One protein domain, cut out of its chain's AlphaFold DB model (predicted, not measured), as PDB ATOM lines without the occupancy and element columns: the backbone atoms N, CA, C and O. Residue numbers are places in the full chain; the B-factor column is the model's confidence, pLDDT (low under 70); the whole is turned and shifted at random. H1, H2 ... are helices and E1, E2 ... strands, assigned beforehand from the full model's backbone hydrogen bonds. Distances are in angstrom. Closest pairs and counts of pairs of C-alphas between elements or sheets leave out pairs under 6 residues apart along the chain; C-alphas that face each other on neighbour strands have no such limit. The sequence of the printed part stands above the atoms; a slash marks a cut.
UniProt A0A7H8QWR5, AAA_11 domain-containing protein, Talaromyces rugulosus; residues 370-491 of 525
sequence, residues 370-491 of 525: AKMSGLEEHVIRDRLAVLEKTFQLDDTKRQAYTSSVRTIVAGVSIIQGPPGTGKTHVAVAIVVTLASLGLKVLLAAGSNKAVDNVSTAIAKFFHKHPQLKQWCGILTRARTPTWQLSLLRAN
ATOM      1  N   ALA A 370     -40.412  39.237  10.945       94.25
ATOM      2  CA  ALA A 370     -40.378  37.895  10.371       94.25
ATOM      3  C   ALA A 370     -39.059  37.622   9.629       94.25
ATOM      4  O   ALA A 370     -38.485  36.550   9.784       94.25
ATOM      5  N   LYS A 371     -38.526  38.607   8.892       91.94
ATOM      6  CA  LYS A 371     -37.254  38.485   8.151       91.94
ATOM      7  C   LYS A 371     -36.024  38.486   9.066       91.94
ATOM      8  O   LYS A 371     -34.932  38.164   8.616       91.94
ATOM      9  N   MET A 372     -36.197  38.851  10.339       90.25
ATOM     10  CA  MET A 372     -35.165  38.752  11.380       90.25
ATOM     11  C   MET A 372     -35.153  37.383  12.075       90.25
ATOM     12  O   MET A 372     -34.252  37.106  12.867       90.25
ATOM     13  N   SER A 373     -36.177  36.555  11.857       94.75
ATOM     14  CA  SER A 373     -36.328  35.267  12.527       94.75
ATOM     15  C   SER A 373     -35.433  34.210  11.882       94.75
ATOM     16  O   SER A 373     -35.441  34.037  10.669       94.75
ATOM     17  N   GLY A 374     -34.700  33.454  12.701       94.25
ATOM     18  CA  GLY A 374     -33.944  32.271  12.266       94.25
ATOM     19  C   GLY A 374     -34.799  31.003  12.154       94.25
ATOM     20  O   GLY A 374     -34.297  29.913  12.414       94.25
ATOM     21  N   LEU A 375     -36.098  31.144  11.875       96.44
ATOM     22  CA  LEU A 375     -37.055  30.046  11.731       96.44
ATOM     23  C   LEU A 375     -37.431  29.852  10.257       96.44
ATOM     24  O   LEU A 375     -37.402  30.787   9.463       96.44
ATOM     25  N   GLU A 376     -37.861  28.641   9.912       97.50
ATOM     26  CA  GLU A 376     -38.408  28.332   8.589       97.50
ATOM     27  C   GLU A 376     -39.652  29.175   8.265       97.50
ATOM     28  O   GLU A 376     -40.520  29.381   9.122       97.50
ATOM     29  N   GLU A 377     -39.794  29.613   7.009       96.50
ATOM     30  CA  GLU A 377     -40.843  30.568   6.608       96.50
ATOM     31  C   GLU A 377     -42.268  30.046   6.876       96.50
ATOM     32  O   GLU A 377     -43.156  30.808   7.263       96.50
ATOM     33  N   HIS A 378     -42.481  28.733   6.745       97.38
ATOM     34  CA  HIS A 378     -43.759  28.100   7.073       97.38
ATOM     35  C   HIS A 378     -44.054  28.152   8.583       97.38
ATOM     36  O   HIS A 378     -45.153  28.537   8.973       97.38
ATOM     37  N   VAL A 379     -43.058  27.897   9.443       97.25
ATOM     38  CA  VAL A 379     -43.200  28.000  10.909       97.25
ATOM     39  C   VAL A 379     -43.510  29.438  11.326       97.25
ATOM     40  O   VAL A 379     -44.357  29.661  12.190       97.25
ATOM     41  N   ILE A 380     -42.861  30.423  10.700       96.75
ATOM     42  CA  ILE A 380     -43.144  31.852  10.907       96.75
ATOM     43  C   ILE A 380     -44.606  32.164  10.557       96.75
ATOM     44  O   ILE A 380     -45.318  32.785  11.352       96.75
ATOM     45  N   ARG A 381     -45.060  31.712   9.382       96.31
ATOM     46  CA  ARG A 381     -46.420  31.921   8.869       96.31
ATOM     47  C   ARG A 381     -47.478  31.301   9.791       96.31
ATOM     48  O   ARG A 381     -48.424  31.990  10.174       96.31
ATOM     49  N   ASP A 382     -47.272  30.055  10.209       96.56
ATOM     50  CA  ASP A 382     -48.189  29.313  11.079       96.56
ATOM     51  C   ASP A 382     -48.278  29.930  12.482       96.56
ATOM     52  O   ASP A 382     -49.377  30.144  13.003       96.56
ATOM     53  N   ARG A 383     -47.133  30.286  13.090       96.50
ATOM     54  CA  ARG A 383     -47.110  30.943  14.409       96.50
ATOM     55  C   ARG A 383     -47.862  32.272  14.377       96.50
ATOM     56  O   ARG A 383     -48.677  32.518  15.265       96.50
ATOM     57  N   LEU A 384     -47.642  33.100  13.353       95.25
ATOM     58  CA  LEU A 384     -48.316  34.396  13.216       95.25
ATOM     59  C   LEU A 384     -49.832  34.254  13.019       95.25
ATOM     60  O   LEU A 384     -50.589  34.943  13.704       95.25
ATOM     61  N   ALA A 385     -50.286  33.310  12.190       94.38
ATOM     62  CA  ALA A 385     -51.715  33.037  12.008       94.38
ATOM     63  C   ALA A 385     -52.404  32.581  13.314       94.38
ATOM     64  O   ALA A 385     -53.528  32.995  13.615       94.38
ATOM     65  N   VAL A 386     -51.722  31.767  14.133       96.12
ATOM     66  CA  VAL A 386     -52.212  31.372  15.468       96.12
ATOM     67  C   VAL A 386     -52.265  32.571  16.420       96.12
ATOM     68  O   VAL A 386     -53.250  32.730  17.145       96.12
ATOM     69  N   LEU A 387     -51.241  33.428  16.421       95.12
ATOM     70  CA  LEU A 387     -51.153  34.595  17.305       95.12
ATOM     71  C   LEU A 387     -52.241  35.630  16.997       95.12
ATOM     72  O   LEU A 387     -52.958  36.043  17.910       95.12
ATOM     73  N   GLU A 388     -52.439  35.986  15.726       91.88
ATOM     74  CA  GLU A 388     -53.475  36.942  15.302       91.88
ATOM     75  C   GLU A 388     -54.884  36.468  15.692       91.88
ATOM     76  O   GLU A 388     -55.663  37.229  16.276       91.88
ATOM     77  N   LYS A 389     -55.180  35.176  15.485       93.12
ATOM     78  CA  LYS A 389     -56.435  34.543  15.924       93.12
ATOM     79  C   LYS A 389     -56.589  34.501  17.452       93.12
ATOM     80  O   LYS A 389     -57.713  34.539  17.951       93.12
ATOM     81  N   THR A 390     -55.485  34.420  18.197       95.56
ATOM     82  CA  THR A 390     -55.500  34.354  19.669       95.56
ATOM     83  C   THR A 390     -55.710  35.727  20.308       95.56
ATOM     84  O   THR A 390     -56.461  35.837  21.274       95.56
ATOM     85  N   PHE A 391     -55.088  36.785  19.777       93.62
ATOM     86  CA  PHE A 391     -55.147  38.122  20.385       93.62
ATOM     87  C   PHE A 391     -56.429  38.914  20.092       93.62
ATOM     88  O   PHE A 391     -56.704  39.868  20.826       93.62
ATOM     89  N   GLN A 392     -57.191  38.527  19.057       90.88
ATOM     90  CA  GLN A 392     -58.506  39.089  18.698       90.88
ATOM     91  C   GLN A 392     -58.522  40.628  18.673       90.88
ATOM     92  O   GLN A 392     -59.389  41.283  19.249       90.88
ATOM     93  N   LEU A 393     -57.509  41.215  18.032       91.62
ATOM     94  CA  LEU A 393     -57.354  42.665  17.944       91.62
ATOM     95  C   LEU A 393     -58.427  43.268  17.022       91.62
ATOM     96  O   LEU A 393     -58.579  42.821  15.882       91.62
ATOM     97  N   ASP A 394     -59.115  44.314  17.491       93.06
ATOM     98  CA  ASP A 394     -59.883  45.228  16.630       93.06
ATOM     99  C   ASP A 394     -58.978  45.923  15.604       93.06
ATOM    100  O   ASP A 394     -57.754  45.878  15.715       93.06
ATOM    101  N   ASP A 395     -59.565  46.554  14.589       93.56
ATOM    102  CA  ASP A 395     -58.815  47.022  13.419       93.56
ATOM    103  C   ASP A 395     -57.753  48.080  13.770       93.56
ATOM    104  O   ASP A 395     -56.631  48.000  13.271       93.56
ATOM    105  N   THR A 396     -58.035  48.987  14.713       93.25
ATOM    106  CA  THR A 396     -57.066  49.980  15.210       93.25
ATOM    107  C   THR A 396     -55.911  49.314  15.963       93.25
ATOM    108  O   THR A 396     -54.739  49.627  15.733       93.25
ATOM    109  N   LYS A 397     -56.210  48.355  16.850       94.44
ATOM    110  CA  LYS A 397     -55.179  47.584  17.566       94.44
ATOM    111  C   LYS A 397     -54.382  46.677  16.623       94.44
ATOM    112  O   LYS A 397     -53.184  46.501  16.835       94.44
ATOM    113  N   ARG A 398     -55.017  46.132  15.579       95.12
ATOM    114  CA  ARG A 398     -54.390  45.296  14.547       95.12
ATOM    115  C   ARG A 398     -53.467  46.124  13.660       95.12
ATOM    116  O   ARG A 398     -52.351  45.689  13.413       95.12
ATOM    117  N   GLN A 399     -53.868  47.336  13.270       94.38
ATOM    118  CA  GLN A 399     -52.999  48.289  12.575       94.38
ATOM    119  C   GLN A 399     -51.759  48.617  13.420       94.38
ATOM    120  O   GLN A 399     -50.641  48.462  12.940       94.38
ATOM    121  N   ALA A 400     -51.938  48.984  14.695       95.44
ATOM    122  CA  ALA A 400     -50.825  49.275  15.604       95.44
ATOM    123  C   ALA A 400     -49.877  48.072  15.795       95.44
ATOM    124  O   ALA A 400     -48.658  48.243  15.821       95.44
ATOM    125  N   TYR A 401     -50.422  46.854  15.882       96.38
ATOM    126  CA  TYR A 401     -49.661  45.601  15.921       96.38
ATOM    127  C   TYR A 401     -48.871  45.361  14.625       96.38
ATOM    128  O   TYR A 401     -47.656  45.179  14.683       96.38
ATOM    129  N   THR A 402     -49.509  45.437  13.453       94.88
ATOM    130  CA  THR A 402     -48.850  45.241  12.149       94.88
ATOM    131  C   THR A 402     -47.741  46.272  11.923       94.88
ATOM    132  O   THR A 402     -46.618  45.892  11.581       94.88
ATOM    133  N   SER A 403     -47.985  47.546  12.238       94.62
ATOM    134  CA  SER A 403     -46.971  48.613  12.201       94.62
ATOM    135  C   SER A 403     -45.844  48.453  13.230       94.62
ATOM    136  O   SER A 403     -44.849  49.168  13.148       94.62
ATOM    137  N   SER A 404     -45.969  47.534  14.193       96.12
ATOM    138  CA  SER A 404     -44.952  47.232  15.217       96.12
ATOM    139  C   SER A 404     -44.260  45.876  15.030       96.12
ATOM    140  O   SER A 404     -43.389  45.525  15.822       96.12
ATOM    141  N   VAL A 405     -44.657  45.095  14.019       95.69
ATOM    142  CA  VAL A 405     -44.157  43.727  13.769       95.69
ATOM    143  C   VAL A 405     -43.714  43.540  12.314       95.69
ATOM    144  O   VAL A 405     -42.723  42.855  12.065       95.69
ATOM    145  N   ARG A 406     -44.430  44.132  11.351       94.38
ATOM    146  CA  ARG A 406     -44.279  43.874   9.908       94.38
ATOM    147  C   ARG A 406     -43.816  45.076   9.093       94.38
ATOM    148  O   ARG A 406     -43.090  44.894   8.123       94.38
ATOM    149  N   THR A 407     -44.263  46.278   9.449       93.62
ATOM    150  CA  THR A 407     -44.004  47.501   8.673       93.62
ATOM    151  C   THR A 407     -43.434  48.606   9.556       93.62
ATOM    152  O   THR A 407     -44.006  49.689   9.669       93.62
ATOM    153  N   ILE A 408     -42.318  48.310  10.226       92.25
ATOM    154  CA  ILE A 408     -41.664  49.238  11.150       92.25
ATOM    155  C   ILE A 408     -40.780  50.202  10.337       92.25
ATOM    156  O   ILE A 408     -39.614  49.910  10.054       92.25
ATOM    157  N   VAL A 409     -41.356  51.330   9.916       88.50
ATOM    158  CA  VAL A 409     -40.654  52.406   9.186       88.50
ATOM    159  C   VAL A 409     -39.533  52.978  10.055       88.50
ATOM    160  O   VAL A 409     -39.719  53.172  11.254       88.50
ATOM    161  N   ALA A 410     -38.355  53.208   9.470       83.50
ATOM    162  CA  ALA A 410     -37.164  53.684  10.181       83.50
ATOM    163  C   ALA A 410     -36.772  52.840  11.423       83.50
ATOM    164  O   ALA A 410     -35.997  53.285  12.267       83.50
ATOM    165  N   GLY A 411     -37.284  51.606  11.551       85.38
ATOM    166  CA  GLY A 411     -37.026  50.711  12.686       85.38
ATOM    167  C   GLY A 411     -37.650  51.151  14.017       85.38
ATOM    168  O   GLY A 411     -37.396  50.510  15.036       85.38
ATOM    169  N   VAL A 412     -38.502  52.182  14.019       87.94
ATOM    170  CA  VAL A 412     -39.245  52.657  15.196       87.94
ATOM    171  C   VAL A 412     -40.748  52.565  14.941       87.94
ATOM    172  O   VAL A 412     -41.234  52.923  13.875       87.94
ATOM    173  N   SER A 413     -41.514  52.121  15.941       91.56
ATOM    174  CA  SER A 413     -42.979  52.198  15.916       91.56
ATOM    175  C   SER A 413     -43.497  52.885  17.174       91.56
ATOM    176  O   SER A 413     -43.047  52.581  18.281       91.56
ATOM    177  N   ILE A 414     -44.425  53.829  17.009       91.69
ATOM    178  CA  ILE A 414     -44.938  54.680  18.091       91.69
ATOM    179  C   ILE A 414     -46.442  54.441  18.242       91.69
ATOM    180  O   ILE A 414     -47.233  54.814  17.380       91.69
ATOM    181  N   ILE A 415     -46.850  53.842  19.365       93.56
ATOM    182  CA  ILE A 415     -48.264  53.598  19.690       93.56
ATOM    183  C   ILE A 415     -48.754  54.659  20.681       93.56
ATOM    184  O   ILE A 415     -48.606  54.520  21.899       93.56
ATOM    185  N   GLN A 416     -49.381  55.713  20.159       93.81
ATOM    186  CA  GLN A 416     -50.044  56.741  20.963       93.81
ATOM    187  C   GLN A 416     -51.520  56.387  21.231       93.81
ATOM    188  O   GLN A 416     -52.151  55.628  20.501       93.81
ATOM    189  N   GLY A 417     -52.086  56.943  22.302       91.19
ATOM    190  CA  GLY A 417     -53.530  56.939  22.549       91.19
ATOM    191  C   GLY A 417     -53.878  57.292  24.001       91.19
ATOM    192  O   GLY A 417     -53.013  57.140  24.870       91.19
ATOM    193  N   PRO A 418     -55.122  57.714  24.298       91.31
ATOM    194  CA  PRO A 418     -55.593  58.006  25.659       91.31
ATOM    195  C   PRO A 418     -55.420  56.860  26.682       91.31
ATOM    196  O   PRO A 418     -55.098  55.721  26.315       91.31
ATOM    197  N   PRO A 419     -55.629  57.111  27.988       89.56
ATOM    198  CA  PRO A 419     -55.823  56.052  28.980       89.56
ATOM    199  C   PRO A 419     -56.936  55.068  28.570       89.56
ATOM    200  O   PRO A 419     -57.821  55.400  27.789       89.56
ATOM    201  N   GLY A 420     -56.883  53.830  29.065       88.25
ATOM    202  CA  GLY A 420     -57.918  52.813  28.811       88.25
ATOM    203  C   GLY A 420     -57.916  52.149  27.422       88.25
ATOM    204  O   GLY A 420     -58.393  51.025  27.313       88.25
ATOM    205  N   THR A 421     -57.306  52.737  26.383       88.50
ATOM    206  CA  THR A 421     -57.362  52.244  24.980       88.50
ATOM    207  C   THR A 421     -56.709  50.879  24.694       88.50
ATOM    208  O   THR A 421     -56.624  50.452  23.543       88.50
ATOM    209  N   GLY A 422     -56.240  50.158  25.713       90.38
ATOM    210  CA  GLY A 422     -55.685  48.814  25.553       90.38
ATOM    211  C   GLY A 422     -54.258  48.759  24.999       90.38
ATOM    212  O   GLY A 422     -53.831  47.681  24.598       90.38
ATOM    213  N   LYS A 423     -53.488  49.862  25.025       93.94
ATOM    214  CA  LYS A 423     -52.058  49.879  24.632       93.94
ATOM    215  C   LYS A 423     -51.253  48.725  25.248       93.94
ATOM    216  O   LYS A 423     -50.472  48.087  24.556       93.94
ATOM    217  N   THR A 424     -51.501  48.400  26.520       93.00
ATOM    218  CA  THR A 424     -50.879  47.265  27.225       93.00
ATOM    219  C   THR A 424     -51.184  45.912  26.572       93.00
ATOM    220  O   THR A 424     -50.303  45.065  26.512       93.00
ATOM    221  N   HIS A 425     -52.398  45.700  26.049       94.69
ATOM    222  CA  HIS A 425     -52.778  44.469  25.336       94.69
ATOM    223  C   HIS A 425     -52.033  44.349  24.004       94.69
ATOM    224  O   HIS A 425     -51.491  43.292  23.698       94.69
ATOM    225  N   VAL A 426     -51.917  45.454  23.257       96.00
ATOM    226  CA  VAL A 426     -51.131  45.500  22.010       96.00
ATOM    227  C   VAL A 426     -49.640  45.278  22.292       96.00
ATOM    228  O   VAL A 426     -48.996  44.510  21.588       96.00
ATOM    229  N   ALA A 427     -49.099  45.860  23.366       95.88
ATOM    230  CA  ALA A 427     -47.717  45.630  23.790       95.88
ATOM    231  C   ALA A 427     -47.453  44.159  24.168       95.88
ATOM    232  O   ALA A 427     -46.421  43.614  23.784       95.88
ATOM    233  N   VAL A 428     -48.387  43.490  24.859       96.62
ATOM    234  CA  VAL A 428     -48.301  42.038  25.116       96.62
ATOM    235  C   VAL A 428     -48.337  41.253  23.802       96.62
ATOM    236  O   VAL A 428     -47.513  40.360  23.632       96.62
ATOM    237  N   ALA A 429     -49.222  41.609  22.862       97.12
ATOM    238  CA  ALA A 429     -49.292  40.963  21.551       97.12
ATOM    239  C   ALA A 429     -47.969  41.072  20.777       97.12
ATOM    240  O   ALA A 429     -47.457  40.064  20.299       97.12
ATOM    241  N   ILE A 430     -47.367  42.263  20.729       97.38
ATOM    242  CA  ILE A 430     -46.060  42.489  20.095       97.38
ATOM    243  C   ILE A 430     -44.972  41.661  20.794       97.38
ATOM    244  O   ILE A 430     -44.291  40.880  20.136       97.38
ATOM    245  N   VAL A 431     -44.824  41.769  22.121       96.94
ATOM    246  CA  VAL A 431     -43.762  41.063  22.868       96.94
ATOM    247  C   VAL A 431     -43.871  39.542  22.719       96.94
ATOM    248  O   VAL A 431     -42.861  38.883  22.471       96.94
ATOM    249  N   VAL A 432     -45.080  38.982  22.825       97.12
ATOM    250  CA  VAL A 432     -45.321  37.542  22.638       97.12
ATOM    251  C   VAL A 432     -45.047  37.118  21.195       97.12
ATOM    252  O   VAL A 432     -44.460  36.058  20.986       97.12
ATOM    253  N   THR A 433     -45.412  37.930  20.199       97.31
ATOM    254  CA  THR A 433     -45.126  37.636  18.789       97.31
ATOM    255  C   THR A 433     -43.629  37.635  18.498       97.31
ATOM    256  O   THR A 433     -43.126  36.658  17.947       97.31
ATOM    257  N   LEU A 434     -42.889  38.666  18.914       97.25
ATOM    258  CA  LEU A 434     -41.440  38.737  18.696       97.25
ATOM    259  C   LEU A 434     -40.713  37.570  19.388       97.25
ATOM    260  O   LEU A 434     -39.878  36.913  18.768       97.25
ATOM    261  N   ALA A 435     -41.096  37.238  20.626       96.75
ATOM    262  CA  ALA A 435     -40.568  36.069  21.327       96.75
ATOM    263  C   ALA A 435     -40.936  34.746  20.619       96.75
ATOM    264  O   ALA A 435     -40.087  33.869  20.485       96.75
ATOM    265  N   SER A 436     -42.159  34.620  20.087       96.88
ATOM    266  CA  SER A 436     -42.602  33.459  19.294       96.88
ATOM    267  C   SER A 436     -41.864  33.311  17.959       96.88
ATOM    268  O   SER A 436     -41.794  32.204  17.424       96.88
ATOM    269  N   LEU A 437     -41.286  34.391  17.428       96.81
ATOM    270  CA  LEU A 437     -40.376  34.383  16.277       96.81
ATOM    271  C   LEU A 437     -38.913  34.089  16.675       96.81
ATOM    272  O   LEU A 437     -38.013  34.203  15.844       96.81
ATOM    273  N   GLY A 438     -38.652  33.709  17.931       95.62
ATOM    274  CA  GLY A 438     -37.310  33.414  18.445       95.62
ATOM    275  C   GLY A 438     -36.447  34.654  18.712       95.62
ATOM    276  O   GLY A 438     -35.254  34.521  18.989       95.62
ATOM    277  N   LEU A 439     -37.021  35.859  18.633       95.44
ATOM    278  CA  LEU A 439     -36.292  37.111  18.828       95.44
ATOM    279  C   LEU A 439     -36.124  37.413  20.322       95.44
ATOM    280  O   LEU A 439     -37.031  37.221  21.132       95.44
ATOM    281  N   LYS A 440     -34.953  37.936  20.700       94.19
ATOM    282  CA  LYS A 440     -34.671  38.363  22.078       94.19
ATOM    283  C   LYS A 440     -35.290  39.739  22.320       94.19
ATOM    284  O   LYS A 440     -34.832  40.726  21.751       94.19
ATOM    285  N   VAL A 441     -36.307  39.808  23.177       94.06
ATOM    286  CA  VAL A 441     -37.050  41.045  23.465       94.06
ATOM    287  C   VAL A 441     -36.582  41.674  24.779       94.06
ATOM    288  O   VAL A 441     -36.638  41.035  25.829       94.06
ATOM    289  N   LEU A 442     -36.174  42.945  24.739       94.00
ATOM    290  CA  LEU A 442     -35.966  43.768  25.932       94.00
ATOM    291  C   LEU A 442     -37.225  44.600  26.205       94.00
ATOM    292  O   LEU A 442     -37.611  45.431  25.391       94.00
ATOM    293  N   LEU A 443     -37.841  44.397  27.369       91.62
ATOM    294  CA  LEU A 443     -38.975  45.189  27.843       91.62
ATOM    295  C   LEU A 443     -38.506  46.205  28.893       91.62
ATOM    296  O   LEU A 443     -37.957  45.821  29.925       91.62
ATOM    297  N   ALA A 444     -38.771  47.489  28.652       92.12
ATOM    298  CA  ALA A 444     -38.452  48.589  29.560       92.12
ATOM    299  C   ALA A 444     -39.653  49.533  29.736       92.12
ATOM    300  O   ALA A 444     -40.509  49.635  28.859       92.12
ATOM    301  N   ALA A 445     -39.714  50.229  30.873       89.94
ATOM    302  CA  ALA A 445     -40.672  51.299  31.144       89.94
ATOM    303  C   ALA A 445     -40.126  52.230  32.238       89.94
ATOM    304  O   ALA A 445     -39.324  51.801  33.067       89.94
ATOM    305  N   GLY A 446     -40.609  53.476  32.291       83.56
ATOM    306  CA  GLY A 446     -40.144  54.502  33.240       83.56
ATOM    307  C   GLY A 446     -40.456  54.254  34.726       83.56
ATOM    308  O   GLY A 446     -40.118  55.083  35.558       83.56
ATOM    309  N   SER A 447     -41.101  53.140  35.092       82.75
ATOM    310  CA  SER A 447     -41.260  52.740  36.497       82.75
ATOM    311  C   SER A 447     -41.327  51.222  36.661       82.75
ATOM    312  O   SER A 447     -41.839  50.503  35.799       82.75
ATOM    313  N   ASN A 448     -40.873  50.721  37.817       83.00
ATOM    314  CA  ASN A 448     -40.943  49.292  38.141       83.00
ATOM    315  C   ASN A 448     -42.382  48.752  38.112       83.00
ATOM    316  O   ASN A 448     -42.602  47.652  37.612       83.00
ATOM    317  N   LYS A 449     -43.363  49.548  38.564       84.69
ATOM    318  CA  LYS A 449     -44.794  49.208  38.517       84.69
ATOM    319  C   LYS A 449     -45.295  49.028  37.079       84.69
ATOM    320  O   LYS A 449     -46.083  48.124  36.822       84.69
ATOM    321  N   ALA A 450     -44.821  49.841  36.131       87.50
ATOM    322  CA  ALA A 450     -45.178  49.695  34.721       87.50
ATOM    323  C   ALA A 450     -44.584  48.420  34.097       87.50
ATOM    324  O   ALA A 450     -45.312  47.694  33.420       87.50
ATOM    325  N   VAL A 451     -43.310  48.102  34.371       89.50
ATOM    326  CA  VAL A 451     -42.695  46.843  33.904       89.50
ATOM    327  C   VAL A 451     -43.428  45.637  34.496       89.50
ATOM    328  O   VAL A 451     -43.841  44.752  33.753       89.50
ATOM    329  N   ASP A 452     -43.669  45.631  35.809       89.38
ATOM    330  CA  ASP A 452     -44.294  44.499  36.502       89.38
ATOM    331  C   ASP A 452     -45.761  44.298  36.074       89.38
ATOM    332  O   ASP A 452     -46.206  43.155  35.949       89.38
ATOM    333  N   ASN A 453     -46.496  45.371  35.746       91.44
ATOM    334  CA  ASN A 453     -47.830  45.285  35.138       91.44
ATOM    335  C   ASN A 453     -47.809  44.549  33.786       91.44
ATOM    336  O   ASN A 453     -48.634  43.662  33.557       91.44
ATOM    337  N   VAL A 454     -46.872  44.894  32.891       92.50
ATOM    338  CA  VAL A 454     -46.747  44.241  31.575       92.50
ATOM    339  C   VAL A 454     -46.251  42.801  31.734       92.50
ATOM    340  O   VAL A 454     -46.844  41.893  31.155       92.50
ATOM    341  N   SER A 455     -45.241  42.551  32.576       92.75
ATOM    342  CA  SER A 455     -44.758  41.193  32.874       92.75
ATOM    343  C   SER A 455     -45.867  40.297  33.438       92.75
ATOM    344  O   SER A 455     -46.002  39.148  33.022       92.75
ATOM    345  N   THR A 456     -46.718  40.832  34.319       93.69
ATOM    346  CA  THR A 456     -47.885  40.113  34.864       93.69
ATOM    347  C   THR A 456     -48.935  39.824  33.789       93.69
ATOM    348  O   THR A 456     -49.568  38.769  33.816       93.69
ATOM    349  N   ALA A 457     -49.130  40.729  32.825       95.56
ATOM    350  CA  ALA A 457     -50.030  40.503  31.696       95.56
ATOM    351  C   ALA A 457     -49.503  39.406  30.748       95.56
ATOM    352  O   ALA A 457     -50.279  38.542  30.343       95.56
ATOM    353  N   ILE A 458     -48.191  39.374  30.481       95.56
ATOM    354  CA  ILE A 458     -47.523  38.305  29.712       95.56
ATOM    355  C   ILE A 458     -47.657  36.951  30.431       95.56
ATOM    356  O   ILE A 458     -48.075  35.968  29.821       95.56
ATOM    357  N   ALA A 459     -47.386  36.892  31.738       93.75
ATOM    358  CA  ALA A 459     -47.534  35.663  32.524       93.75
ATOM    359  C   ALA A 459     -48.987  35.143  32.526       93.75
ATOM    360  O   ALA A 459     -49.233  33.962  32.280       93.75
ATOM    361  N   LYS A 460     -49.971  36.039  32.705       95.25
ATOM    362  CA  LYS A 460     -51.406  35.708  32.606       95.25
ATOM    363  C   LYS A 460     -51.814  35.244  31.205       95.25
ATOM    364  O   LYS A 460     -52.698  34.396  31.095       95.25
ATOM    365  N   PHE A 461     -51.187  35.765  30.150       95.62
ATOM    366  CA  PHE A 461     -51.402  35.292  28.784       95.62
ATOM    367  C   PHE A 461     -50.866  33.864  28.597       95.62
ATOM    368  O   PHE A 461     -51.612  32.988  28.164       95.62
ATOM    369  N   PHE A 462     -49.625  33.584  29.003       95.25
ATOM    370  CA  PHE A 462     -49.049  32.236  28.894       95.25
ATOM    371  C   PHE A 462     -49.755  31.191  29.767       95.25
ATOM    372  O   PHE A 462     -49.840  30.036  29.361       95.25
ATOM    373  N   HIS A 463     -50.320  31.578  30.913       94.12
ATOM    374  CA  HIS A 463     -51.163  30.683  31.713       94.12
ATOM    375  C   HIS A 463     -52.466  30.296  30.985       94.12
ATOM    376  O   HIS A 463     -52.921  29.162  31.100       94.12
ATOM    377  N   LYS A 464     -53.051  31.209  30.192       95.25
ATOM    378  CA  LYS A 464     -54.225  30.925  29.341       95.25
ATOM    379  C   LYS A 464     -53.883  30.173  28.052       95.25
ATOM    380  O   LYS A 464     -54.747  29.489  27.508       95.25
ATOM    381  N   HIS A 465     -52.651  30.301  27.563       95.12
ATOM    382  CA  HIS A 465     -52.195  29.701  26.307       95.12
ATOM    383  C   HIS A 465     -50.838  28.980  26.480       95.12
ATOM    384  O   HIS A 465     -49.828  29.436  25.928       95.12
ATOM    385  N   PRO A 466     -50.774  27.856  27.228       92.81
ATOM    386  CA  PRO A 466     -49.513  27.169  27.538       92.81
ATOM    387  C   PRO A 466     -48.722  26.727  26.299       92.81
ATOM    388  O   PRO A 466     -47.492  26.749  26.310       92.81
ATOM    389  N   GLN A 467     -49.415  26.398  25.205       91.00
ATOM    390  CA  GLN A 467     -48.814  26.050  23.917       91.00
ATOM    391  C   GLN A 467     -47.974  27.189  23.310       91.00
ATOM    392  O   GLN A 467     -47.007  26.924  22.605       91.00
ATOM    393  N   LEU A 468     -48.290  28.452  23.624       92.94
ATOM    394  CA  LEU A 468     -47.526  29.617  23.163       92.94
ATOM    395  C   LEU A 468     -46.310  29.902  24.061       92.94
ATOM    396  O   LEU A 468     -45.302  30.420  23.580       92.94
ATOM    397  N   LYS A 469     -46.350  29.500  25.346       93.19
ATOM    398  CA  LYS A 469     -45.191  29.597  26.258       93.19
ATOM    399  C   LYS A 469     -43.997  28.802  25.715       93.19
ATOM    400  O   LYS A 469     -42.865  29.267  25.800       93.19
ATOM    401  N   GLN A 470     -44.262  27.656  25.081       92.75
ATOM    402  CA  GLN A 470     -43.246  26.793  24.460       92.75
ATOM    403  C   GLN A 470     -42.456  27.477  23.328       92.75
ATOM    404  O   GLN A 470     -41.339  27.061  23.036       92.75
ATOM    405  N   TRP A 471     -43.003  28.517  22.689       94.81
ATOM    406  CA  TRP A 471     -42.325  29.239  21.605       94.81
ATOM    407  C   TRP A 471     -41.480  30.420  22.094       94.81
ATOM    408  O   TRP A 471     -40.587  30.851  21.372       94.81
ATOM    409  N   CYS A 472     -41.757  30.942  23.294       90.19
ATOM    410  CA  CYS A 472     -41.283  32.257  23.746       90.19
ATOM    411  C   CYS A 472     -40.062  32.230  24.687       90.19
ATOM    412  O   CYS A 472     -39.576  33.288  25.085       90.19
ATOM    413  N   GLY A 473     -39.568  31.050  25.071       87.88
ATOM    414  CA  GLY A 473     -38.409  30.919  25.959       87.88
ATOM    415  C   GLY A 473     -38.672  31.381  27.401       87.88
ATOM    416  O   GLY A 473     -39.722  31.093  27.974       87.88
ATOM    417  N   ILE A 474     -37.692  32.057  28.014       89.00
ATOM    418  CA  ILE A 474     -37.688  32.400  29.448       89.00
ATOM    419  C   ILE A 474     -37.901  33.906  29.654       89.00
ATOM    420  O   ILE A 474     -37.045  34.720  29.302       89.00
ATOM    421  N   LEU A 475     -38.995  34.280  30.325       88.25
ATOM    422  CA  LEU A 475     -39.214  35.648  30.799       88.25
ATOM    423  C   LEU A 475     -38.356  35.918  32.046       88.25
ATOM    424  O   LEU A 475     -38.602  35.367  33.117       88.25
ATOM    425  N   THR A 476     -37.356  36.793  31.919       87.19
ATOM    426  CA  THR A 476     -36.442  37.141  33.022       87.19
ATOM    427  C   THR A 476     -36.624  38.598  33.440       87.19
ATOM    428  O   THR A 476     -36.491  39.503  32.616       87.19
ATOM    429  N   ARG A 477     -36.886  38.850  34.729       83.56
ATOM    430  CA  ARG A 477     -37.066  40.207  35.268       83.56
ATOM    431  C   ARG A 477     -35.804  40.665  35.998       83.56
ATOM    432  O   ARG A 477     -35.603  40.364  37.172       83.56
ATOM    433  N   ALA A 478     -34.972  41.446  35.310       77.38
ATOM    434  CA  ALA A 478     -33.892  42.186  35.958       77.38
ATOM    435  C   ALA A 478     -34.476  43.196  36.962       77.38
ATOM    436  O   ALA A 478     -35.385  43.954  36.614       77.38
ATOM    437  N   ARG A 479     -33.974  43.202  38.201       69.00
ATOM    438  CA  ARG A 479     -34.328  44.159  39.265       69.00
ATOM    439  C   ARG A 479     -33.056  44.745  39.874       69.00
ATOM    440  O   ARG A 479     -32.006  44.106  39.846       69.00
ATOM    441  N   THR A 480     -33.146  45.949  40.432       61.41
ATOM    442  CA  THR A 480     -32.049  46.529  41.216       61.41
ATOM    443  C   THR A 480     -31.903  45.784  42.551       61.41
ATOM    444  O   THR A 480     -32.922  45.436  43.158       61.41
ATOM    445  N   PRO A 481     -30.673  45.554  43.054       52.12
ATOM    446  CA  PRO A 481     -30.467  44.942  44.368       52.12
ATOM    447  C   PRO A 481     -31.133  45.731  45.500       52.12
ATOM    448  O   PRO A 481     -31.704  45.130  46.403       52.12
ATOM    449  N   THR A 482     -31.141  47.067  45.414       53.06
ATOM    450  CA  THR A 482     -31.789  47.954  46.392       53.06
ATOM    451  C   THR A 482     -33.260  47.599  46.598       53.06
ATOM    452  O   THR A 482     -33.668  47.373  47.725       53.06
ATOM    453  N   TRP A 483     -34.026  47.407  45.514       56.72
ATOM    454  CA  TRP A 483     -35.442  47.029  45.603       56.72
ATOM    455  C   TRP A 483     -35.653  45.639  46.224       56.72
ATOM    456  O   TRP A 483     -36.648  45.390  46.901       56.72
ATOM    457  N   GLN A 484     -34.719  44.706  46.006       55.69
ATOM    458  CA  GLN A 484     -34.779  43.389  46.649       55.69
ATOM    459  C   GLN A 484     -34.538  43.504  48.162       55.69
ATOM    460  O   GLN A 484     -35.180  42.789  48.928       55.69
ATOM    461  N   LEU A 485     -33.670  44.427  48.587       50.84
ATOM    462  CA  LEU A 485     -33.402  44.718  49.995       50.84
ATOM    463  C   LEU A 485     -34.549  45.494  50.658       50.84
ATOM    464  O   LEU A 485     -34.957  45.097  51.745       50.84
ATOM    465  N   SER A 486     -35.131  46.520  50.028       53.41
ATOM    466  CA  SER A 486     -36.286  47.233  50.600       53.41
ATOM    467  C   SER A 486     -37.544  46.362  50.669       53.41
ATOM    468  O   SER A 486     -38.249  46.410  51.675       53.41
ATOM    469  N   LEU A 487     -37.773  45.447  49.715       55.03
ATOM    470  CA  LEU A 487     -38.826  44.429  49.856       55.03
ATOM    471  C   LEU A 487     -38.565  43.481  51.045       55.03
ATOM    472  O   LEU A 487     -39.499  43.125  51.763       55.03
ATOM    473  N   LEU A 488     -37.314  43.066  51.272       52.88
ATOM    474  CA  LEU A 488     -36.956  42.248  52.437       52.88
ATOM    475  C   LEU A 488     -37.153  43.027  53.747       52.88
ATOM    476  O   LEU A 488     -37.800  42.504  54.648       52.88
ATOM    477  N   ARG A 489     -36.694  44.285  53.827       57.06
ATOM    478  CA  ARG A 489     -36.919  45.188  54.974       57.06
ATOM    479  C   ARG A 489     -38.411  45.357  55.276       57.06
ATOM    480  O   ARG A 489     -38.814  45.164  56.419       57.06
ATOM    481  N   ALA A 490     -39.239  45.626  54.264       54.00
ATOM    482  CA  ALA A 490     -40.687  45.777  54.421       54.00
ATOM    483  C   ALA A 490     -41.373  44.485  54.908       54.00
ATOM    484  O   ALA A 490     -42.280  44.542  55.739       54.00
ATOM    485  N   ASN A 491     -40.933  43.314  54.440       52.81
ATOM    486  CA  ASN A 491     -41.447  42.029  54.927       52.81
ATOM    487  C   ASN A 491     -40.990  41.723  56.365       52.81
ATOM    488  O   ASN A 491     -41.775  41.193  57.147       52.81
TER     489      ASN A 491
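What this domain is: This is residues 370 to 491 of the 525 residues of the protein "AAA_11 domain-containing protein" of Talaromyces rugulosus (UniProt A0A7H8QWR5). Look for H3 in the middle of a small body of crossed helices, with H1 and H2 packed on one side of it, H4 on the opposite side and H5 across its last residues. From H5 the chain leads through E1 to H6, whose residues 484 to 491 stick out from the body. The printed part has 122 residues, mostly helix by class, in the order H1 H2 H3 H4 H5 E1 H6; E1 pairs with no named strand. It is compact, with a radius of gyration of the C-alphas of 15.8 A, and spans 51 by 33 by 30 A.

How they stand to each other: Start at H1, residues 377 to 391: it touches the hub, H3, residues 423 to 436, at a shallow tilt of 26 degrees, opposite ways, with closest C-alphas Phe 391 and Ala 429 6.6 A apart. H2, residues 395 to 405, touches H3 at a steep 41 degrees, the same way; C-alphas 401 and 426 are closest, 6.3 A. H4, residues 448 to 464, touches H3 with residues 454 to 458 alone, at a steep 62 degrees, the same way; C-alphas 428 and 458 are closest, 6.0 A. H5, residues 466 to 472, touches residues 432 to 436 of H3, only just about perpendicular at 72 degrees; C-alphas 435 and 472 are closest, 4.6 A. H6, residues 481 to 491, touches no helix. Each O i to N i+4 pair is within hydrogen-bond range in H1, H2, H3, H4 and H6; H5 has 0 of 3, but 3 of 4 O i to N i+3 pairs.

Where its parts are: Find C-alpha 377 at (-40.843, 30.568, 6.608); H1 runs 21.2 A from there. H3 spans 19.7 A and H4 24.3 A. E1 is residues 476 to 478. H6 ends at C-alpha 491, (-41.447, 42.029, 54.927).

The domain as a whole: C-alphas 378 and 489 are farthest apart, 51.3 A. The printed part has no cut; the links H2 to H3 and H3 to H4 are long. Residues 479 to 491 have pLDDT under 70.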